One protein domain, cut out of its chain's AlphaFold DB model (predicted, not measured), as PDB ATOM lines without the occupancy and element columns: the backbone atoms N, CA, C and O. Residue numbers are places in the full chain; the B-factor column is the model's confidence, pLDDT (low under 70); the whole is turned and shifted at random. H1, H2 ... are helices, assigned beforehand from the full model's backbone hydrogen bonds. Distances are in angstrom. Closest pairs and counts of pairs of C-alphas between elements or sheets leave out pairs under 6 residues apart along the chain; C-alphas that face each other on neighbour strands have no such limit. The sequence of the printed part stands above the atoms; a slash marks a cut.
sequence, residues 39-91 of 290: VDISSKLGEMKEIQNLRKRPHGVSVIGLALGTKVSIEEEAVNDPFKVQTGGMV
ATOM      1  N   VAL A  39      21.224   8.176   7.176       73.94
ATOM      2  CA  VAL A  39      21.740   7.434   8.334       73.94
ATOM      3  C   VAL A  39      20.937   7.796   9.584       73.94
ATOM      4  O   VAL A  39      20.470   6.891  10.283       73.94
ATOM      5  N   ASP A  40      20.654   9.079   9.795       81.81
ATOM      6  CA  ASP A  40      19.859   9.565  10.928       81.81
ATOM      7  C   ASP A  40      18.381   9.147  10.866       81.81
ATOM      8  O   ASP A  40      17.747   8.841  11.882       81.81
ATOM      9  N   ILE A  41      17.796   9.067   9.669       84.00
ATOM     10  CA  ILE A  41      16.445   8.518   9.497       84.00
ATOM     11  C   ILE A  41      16.440   7.017   9.806       84.00
ATOM     12  O   ILE A  41      15.508   6.523  10.452       84.00
ATOM     13  N   SER A  42      17.464   6.280   9.369       84.69
ATOM     14  CA  SER A  42      17.563   4.835   9.594       84.69
ATOM     15  C   SER A  42      17.729   4.487  11.077       84.69
ATOM     16  O   SER A  42      17.040   3.587  11.570       84.69
ATOM     17  N   SER A  43      18.549   5.248  11.811       88.25
ATOM     18  CA  SER A  43      18.760   5.076  13.250       88.25
ATOM     19  C   SER A  43      17.472   5.359  14.024       88.25
ATOM     20  O   SER A  43      17.009   4.514  14.791       88.25
ATOM     21  N   LYS A  44      16.789   6.467  13.715       92.00
ATOM     22  CA  LYS A  44      15.504   6.837  14.324       92.00
ATOM     23  C   LYS A  44      14.392   5.823  14.054       92.00
ATOM     24  O   LYS A  44      13.559   5.557  14.925       92.00
ATOM     25  N   LEU A  45      14.348   5.238  12.855       91.94
ATOM     26  CA  LEU A  45      13.418   4.148  12.539       91.94
ATOM     27  C   LEU A  45      13.749   2.873  13.326       91.94
ATOM     28  O   LEU A  45      12.825   2.191  13.783       91.94
ATOM     29  N   GLY A  46      15.037   2.578  13.512       91.94
ATOM     30  CA  GLY A  46      15.524   1.508  14.382       91.94
ATOM     31  C   GLY A  46      15.040   1.683  15.821       91.94
ATOM     32  O   GLY A  46      14.325   0.821  16.335       91.94
ATOM     33  N   GLU A  47      15.308   2.846  16.417       93.50
ATOM     34  CA  GLU A  47      14.867   3.203  17.771       93.50
ATOM     35  C   GLU A  47      13.340   3.088  17.931       93.50
ATOM     36  O   GLU A  47      12.829   2.516  18.899       93.50
ATOM     37  N   MET A  48      12.567   3.574  16.951       91.81
ATOM     38  CA  MET A  48      11.104   3.456  16.976       91.81
ATOM     39  C   MET A  48      10.625   1.999  16.939       91.81
ATOM     40  O   MET A  48       9.646   1.653  17.613       91.81
ATOM     41  N   LYS A  49      11.296   1.138  16.168       94.31
ATOM     42  CA  LYS A  49      10.978  -0.294  16.067       94.31
ATOM     43  C   LYS A  49      11.318  -1.033  17.363       94.31
ATOM     44  O   LYS A  49      10.551  -1.901  17.784       94.31
ATOM     45  N   GLU A  50      12.399  -0.655  18.035       92.06
ATOM     46  CA  GLU A  50      12.760  -1.182  19.353       92.06
ATOM     47  C   GLU A  50      11.734  -0.799  20.422       92.06
ATOM     48  O   GLU A  50      11.236  -1.672  21.134       92.06
ATOM     49  N   ILE A  51      11.304   0.467  20.471       92.62
ATOM     50  CA  ILE A  51      10.228   0.911  21.374       92.62
ATOM     51  C   ILE A  51       8.932   0.139  21.103       92.62
ATOM     52  O   ILE A  51       8.204  -0.222  22.033       92.62
ATOM     53  N   GLN A  52       8.616  -0.128  19.833       91.50
ATOM     54  CA  GLN A  52       7.459  -0.943  19.475       91.50
ATOM     55  C   GLN A  52       7.607  -2.383  19.981       91.50
ATOM     56  O   GLN A  52       6.641  -2.927  20.514       91.50
ATOM     57  N   ASN A  53       8.790  -2.986  19.850       91.00
ATOM     58  CA  ASN A  53       9.075  -4.319  20.376       91.00
ATOM     59  C   ASN A  53       8.970  -4.371  21.906       91.00
ATOM     60  O   ASN A  53       8.350  -5.296  22.419       91.00
ATOM     61  N   LEU A  54       9.457  -3.357  22.628       89.06
ATOM     62  CA  LEU A  54       9.327  -3.260  24.090       89.06
ATOM     63  C   LEU A  54       7.870  -3.124  24.558       89.06
ATOM     64  O   LEU A  54       7.527  -3.521  25.668       89.06
ATOM     65  N   ARG A  55       6.988  -2.572  23.714       91.12
ATOM     66  CA  ARG A  55       5.543  -2.484  23.989       91.12
ATOM     67  C   ARG A  55       4.786  -3.770  23.665       91.12
ATOM     68  O   ARG A  55       3.623  -3.887  24.064       91.12
ATOM     69  N   LYS A  56       5.380  -4.715  22.927       89.06
ATOM     70  CA  LYS A  56       4.737  -6.005  22.663       89.06
ATOM     71  C   LYS A  56       4.643  -6.762  23.981       89.06
ATOM     72  O   LYS A  56       5.632  -6.978  24.671       89.06
ATOM     73  N   ARG A  57       3.423  -7.153  24.337       84.56
ATOM     74  CA  ARG A  57       3.197  -8.021  25.490       84.56
ATOM     75  C   ARG A  57       3.786  -9.400  25.184       84.56
ATOM     76  O   ARG A  57       3.603  -9.865  24.057       84.56
ATOM     77  N   PRO A  58       4.450 -10.059  26.149       80.56
ATOM     78  CA  PRO A  58       4.870 -11.438  25.959       80.56
ATOM     79  C   PRO A  58       3.631 -12.295  25.689       80.56
ATOM     80  O   PRO A  58       2.620 -12.180  26.389       80.56
ATOM     81  N   HIS A  59       3.690 -13.121  24.646       78.81
ATOM     82  CA  HIS A  59       2.636 -14.090  24.382       78.81
ATOM     83  C   HIS A  59       2.642 -15.139  25.499       78.81
ATOM     84  O   HIS A  59       3.696 -15.658  25.868       78.81
ATOM     85  N   GLY A  60       1.466 -15.396  26.074       78.62
ATOM     86  CA  GLY A  60       1.288 -16.469  27.046       78.62
ATOM     87  C   GLY A  60       1.403 -17.842  26.386       78.62
ATOM     88  O   GLY A  60       1.353 -17.962  25.163       78.62
ATOM     89  N   VAL A  61       1.544 -18.881  27.205       76.56
ATOM     90  CA  VAL A  61       1.508 -20.268  26.727       76.56
ATOM     91  C   VAL A  61       0.057 -20.635  26.419       76.56
ATOM     92  O   VAL A  61      -0.834 -20.336  27.219       76.56
ATOM     93  N   SER A  62      -0.195 -21.243  25.261       78.75
ATOM     94  CA  SER A  62      -1.539 -21.688  24.894       78.75
ATOM     95  C   SER A  62      -2.009 -22.824  25.807       78.75
ATOM     96  O   SER A  62      -1.206 -23.584  26.347       78.75
ATOM     97  N   VAL A  63      -3.326 -22.954  26.001       77.81
ATOM     98  CA  VAL A  63      -3.916 -23.993  26.871       77.81
ATOM     99  C   VAL A  63      -3.529 -25.395  26.392       77.81
ATOM    100  O   VAL A  63      -3.272 -26.283  27.201       77.81
ATOM    101  N   ILE A  64      -3.433 -25.571  25.074       76.31
ATOM    102  CA  ILE A  64      -3.041 -26.825  24.431       76.31
ATOM    103  C   ILE A  64      -1.547 -27.088  24.652       76.31
ATOM    104  O   ILE A  64      -1.180 -28.186  25.066       76.31
ATOM    105  N   GLY A  65      -0.689 -26.075  24.487       81.19
ATOM    106  CA  GLY A  65       0.739 -26.193  24.786       81.19
ATOM    107  C   GLY A  65       1.036 -26.446  26.268       81.19
ATOM    108  O   GLY A  65       1.974 -27.167  26.596       81.19
ATOM    109  N   LEU A  66       0.203 -25.931  27.181       80.38
ATOM    110  CA  LEU A  66       0.280 -26.257  28.610       80.38
ATOM    111  C   LEU A  66      -0.109 -27.711  28.898       80.38
ATOM    112  O   LEU A  66       0.508 -28.341  29.752       80.38
ATOM    113  N   ALA A  67      -1.118 -28.242  28.204       78.75
ATOM    114  CA  ALA A  67      -1.562 -29.623  28.378       78.75
ATOM    115  C   ALA A  67      -0.581 -30.641  27.770       78.75
ATOM    116  O   ALA A  67      -0.366 -31.701  28.352       78.75
ATOM    117  N   LEU A  68       0.016 -30.319  26.617       82.44
ATOM    118  CA  LEU A  68       0.947 -31.195  25.894       82.44
ATOM    119  C   LEU A  68       2.410 -31.021  26.329       82.44
ATOM    120  O   LEU A  68       3.233 -31.894  26.070       82.44
ATOM    121  N   GLY A  69       2.751 -29.906  26.978       76.00
ATOM    122  CA  GLY A  69       4.126 -29.586  27.376       76.00
ATOM    123  C   GLY A  69       5.037 -29.172  26.213       76.00
ATOM    124  O   GLY A  69       6.240 -29.009  26.407       76.00
ATOM    125  N   THR A  70       4.484 -28.980  25.014       76.31
ATOM    126  CA  THR A  70       5.204 -28.572  23.803       76.31
ATOM    127  C   THR A  70       4.675 -27.232  23.290       76.31
ATOM    128  O   THR A  70       3.504 -26.892  23.463       76.31
ATOM    129  N   LYS A  71       5.546 -26.418  22.679       71.06
ATOM    130  CA  LYS A  71       5.125 -25.165  22.036       71.06
ATOM    131  C   LYS A  71       4.437 -25.505  20.718       71.06
ATOM    132  O   LYS A  71       5.113 -25.653  19.708       71.06
ATOM    133  N   VAL A  72       3.118 -25.633  20.760       65.50
ATOM    134  CA  VAL A  72       2.293 -25.822  19.565       65.50
ATOM    135  C   VAL A  72       2.236 -24.496  18.811       65.50
ATOM    136  O   VAL A  72       1.986 -23.442  19.408       65.50
ATOM    137  N   SER A  73       2.547 -24.522  17.517       65.88
ATOM    138  CA  SER A  73       2.437 -23.322  16.684       65.88
ATOM    139  C   SER A  73       0.959 -22.974  16.459       65.88
ATOM    140  O   SER A  73       0.093 -23.845  16.467       65.88
ATOM    141  N   ILE A  74       0.636 -21.694  16.246       62.84
ATOM    142  CA  ILE A  74      -0.756 -21.248  16.003       62.84
ATOM    143  C   ILE A  74      -1.360 -21.967  14.777       62.84
ATOM    144  O   ILE A  74      -2.571 -22.158  14.692       62.84
ATOM    145  N   GLU A  75      -0.508 -22.397  13.845       60.44
ATOM    146  CA  GLU A  75      -0.887 -23.153  12.652       60.44
ATOM    147  C   GLU A  75      -1.301 -24.595  12.980       60.44
ATOM    148  O   GLU A  75      -2.246 -25.096  12.380       60.44
ATOM    149  N   GLU A  76      -0.677 -25.224  13.981       61.09
ATOM    150  CA  GLU A  76      -1.013 -26.572  14.467       61.09
ATOM    151  C   GLU A  76      -2.299 -26.594  15.315       61.09
ATOM    152  O   GLU A  76      -3.052 -27.567  15.281       61.09
ATOM    153  N   GLU A  77      -2.616 -25.509  16.030       58.44
ATOM    154  CA  GLU A  77      -3.901 -25.374  16.743       58.44
ATOM    155  C   GLU A  77      -5.090 -25.183  15.783       58.44
ATOM    156  O   GLU A  77      -6.238 -25.469  16.129       58.44
ATOM    157  N   ALA A  78      -4.822 -24.727  14.557       58.66
ATOM    158  CA  ALA A  78      -5.819 -24.395  13.546       58.66
ATOM    159  C   ALA A  78      -6.121 -25.521  12.537       58.66
ATOM    160  O   ALA A  78      -6.824 -25.287  11.550       58.66
ATOM    161  N   VAL A  79      -5.609 -26.736  12.753       57.66
ATOM    162  CA  VAL A  79      -5.570 -27.795  11.722       57.66
ATOM    163  C   VAL A  79      -6.941 -28.369  11.334       57.66
ATOM    164  O   VAL A  79      -7.046 -29.046  10.320       57.66
ATOM    165  N   ASN A  80      -8.035 -28.050  12.028       57.47
ATOM    166  CA  ASN A  80      -9.348 -28.627  11.703       57.47
ATOM    167  C   ASN A  80     -10.467 -27.592  11.518       57.47
ATOM    168  O   ASN A  80     -11.567 -27.772  12.035       57.47
ATOM    169  N   ASP A  81     -10.221 -26.522  10.755       64.56
ATOM    170  CA  ASP A  81     -11.295 -25.628  10.298       64.56
ATOM    171  C   ASP A  81     -11.391 -25.556   8.761       64.56
ATOM    172  O   ASP A  81     -10.828 -24.653   8.131       64.56
ATOM    173  N   PRO A  82     -12.134 -26.483   8.123       70.75
ATOM    174  CA  PRO A  82     -12.311 -26.493   6.670       70.75
ATOM    175  C   PRO A  82     -13.018 -25.235   6.138       70.75
ATOM    176  O   PRO A  82     -12.891 -24.911   4.956       70.75
ATOM    177  N   PHE A  83     -13.732 -24.500   6.996       73.06
ATOM    178  CA  PHE A  83     -14.468 -23.290   6.630       73.06
ATOM    179  C   PHE A  83     -13.801 -21.994   7.120       73.06
ATOM    180  O   PHE A  83     -14.343 -20.920   6.865       73.06
ATOM    181  N   LYS A  84     -12.618 -22.067   7.755       70.12
ATOM    182  CA  LYS A  84     -11.836 -20.922   8.277       70.12
ATOM    183  C   LYS A  84     -12.659 -19.921   9.107       70.12
ATOM    184  O   LYS A  84     -12.388 -18.719   9.091       70.12
ATOM    185  N   VAL A  85     -13.674 -20.402   9.820       74.75
ATOM    186  CA  VAL A  85     -14.569 -19.605  10.670       74.75
ATOM    187  C   VAL A  85     -13.834 -19.064  11.901       74.75
ATOM    188  O   VAL A  85     -14.107 -17.947  12.330       74.75
ATOM    189  N   GLN A  86     -12.889 -19.830  12.449       65.38
ATOM    190  CA  GLN A  86     -12.104 -19.479  13.636       65.38
ATOM    191  C   GLN A  86     -10.804 -18.752  13.281       65.38
ATOM    192  O   GLN A  86     -10.440 -17.771  13.925       65.38
ATOM    193  N   THR A  87     -10.102 -19.213  12.242       68.81
ATOM    194  CA  THR A  87      -8.806 -18.652  11.831       68.81
ATOM    195  C   THR A  87      -8.920 -17.388  10.991       68.81
ATOM    196  O   THR A  87      -7.989 -16.585  10.979       68.81
ATOM    197  N   GLY A  88     -10.057 -17.178  10.320       64.88
ATOM    198  CA  GLY A  88     -10.259 -16.056   9.412       64.88
ATOM    199  C   GLY A  88      -9.429 -16.185   8.129       64.88
ATOM    200  O   GLY A  88      -8.244 -16.502   8.126       64.88
ATOM    201  N   GLY A  89     -10.061 -15.937   6.984       75.25
ATOM    202  CA  GLY A  89      -9.405 -15.982   5.677       75.25
ATOM    203  C   GLY A  89     -10.352 -16.430   4.572       75.25
ATOM    204  O   GLY A  89     -11.464 -16.881   4.832       75.25
ATOM    205  N   MET A  90      -9.921 -16.308   3.315       68.75
ATOM    206  CA  MET A  90     -10.734 -16.752   2.179       68.75
ATOM    207  C   MET A  90     -10.828 -18.281   2.126       68.75
ATOM    208  O   MET A  90      -9.816 -18.992   2.200       68.75
ATOM    209  N   VAL A  91     -12.061 -18.769   1.981       70.25
ATOM    210  CA  VAL A  91     -12.405 -20.185   1.841       70.25
ATOM    211  C   VAL A  91     -12.274 -20.601   0.375       70.25
ATOM    212  O   VAL A  91     -12.924 -20.034  -0.504       70.25
TER     213      VAL A  91
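What this domain is: This is residues 39 to 91 of the 290 residues of an uncharacterized protein of Rhynchophorus ferrugineus (UniProt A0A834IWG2). One helix, H1, with residues 56 to 60 after it, sticks out as a long arm, residues 39 to 60, from a loose, drawn-out body of two short helices, H2 and H3, and a winding tail. In that body H2 is at one end, H3 is between it and the tail, and residues 78 to 91, with no named element, wind on to the other end; no two of the three helices touch. The printed part has 53 residues with three named helices, in the order H1, H2, H3, and no named strand; the class is all helix, with 27 of the 53 residues in helices. The whole is extended, with a radius of gyration of the C-alphas of 17.6 A, and only just flat, its C-alphas spanning 48 by 32 by 14 A.

Where its parts are: The longest helix is H1, residues 39 to 55, which measures 24.6 A from first to last C-alpha. It runs from C-alpha 39 at (21.740, 7.434, 8.334) to C-alpha 55 at (5.543, -2.484, 23.989). H2, residues 63 to 68, measures 8.7 A and begins at C-alpha 63 at (-3.916, -23.993, 26.871). H3, residues 74 to 77, measures 5.2 A and ends at C-alpha 77 at (-3.901, -25.374, 16.743).

How they stand to each other: H1 touches no helix and is apart from both H2 and H3. Residues 39 to 60, of which 39 to 55 belong to H1, stand free: none of their C-alphas has a C-alpha 8 or more residues along the chain within 10 A. A short link of 7 residues joins H1 to H2. A tight link of 5 residues joins H2 to H3. H2 and H3 are close but not clearly touching, with 1 pair of C-alphas within 8 A. Their closest C-alphas, those of Ile 64 and Glu 77, are 7.9 A apart, and their centres are 12.0 A apart. In H1 and H2 every O i to N i+4 pair is within hydrogen-bond range; H3, with 4 residues, is too short for such a pair, and its 1 pair of O i and N i+3 is not within range.

The domain as a whole: The two C-alphas farthest apart, those of Asp 40 and Pro 82, are 48.5 A apart. Without the part that stands free, the body has 31 residues and spans 32 by 13 by 11 A, with a radius of gyration of 10.9 A. The printed part has no cut, and neither link between its helices is long. The C-alphas of residues 78 to 91 lie 13 to 22 A from the mean of all C-alphas. The mean pLDDT of the printed part is 77.3, and 14 residues are under 70: residues 72 to 81, residues 86 to 88 and residue 90.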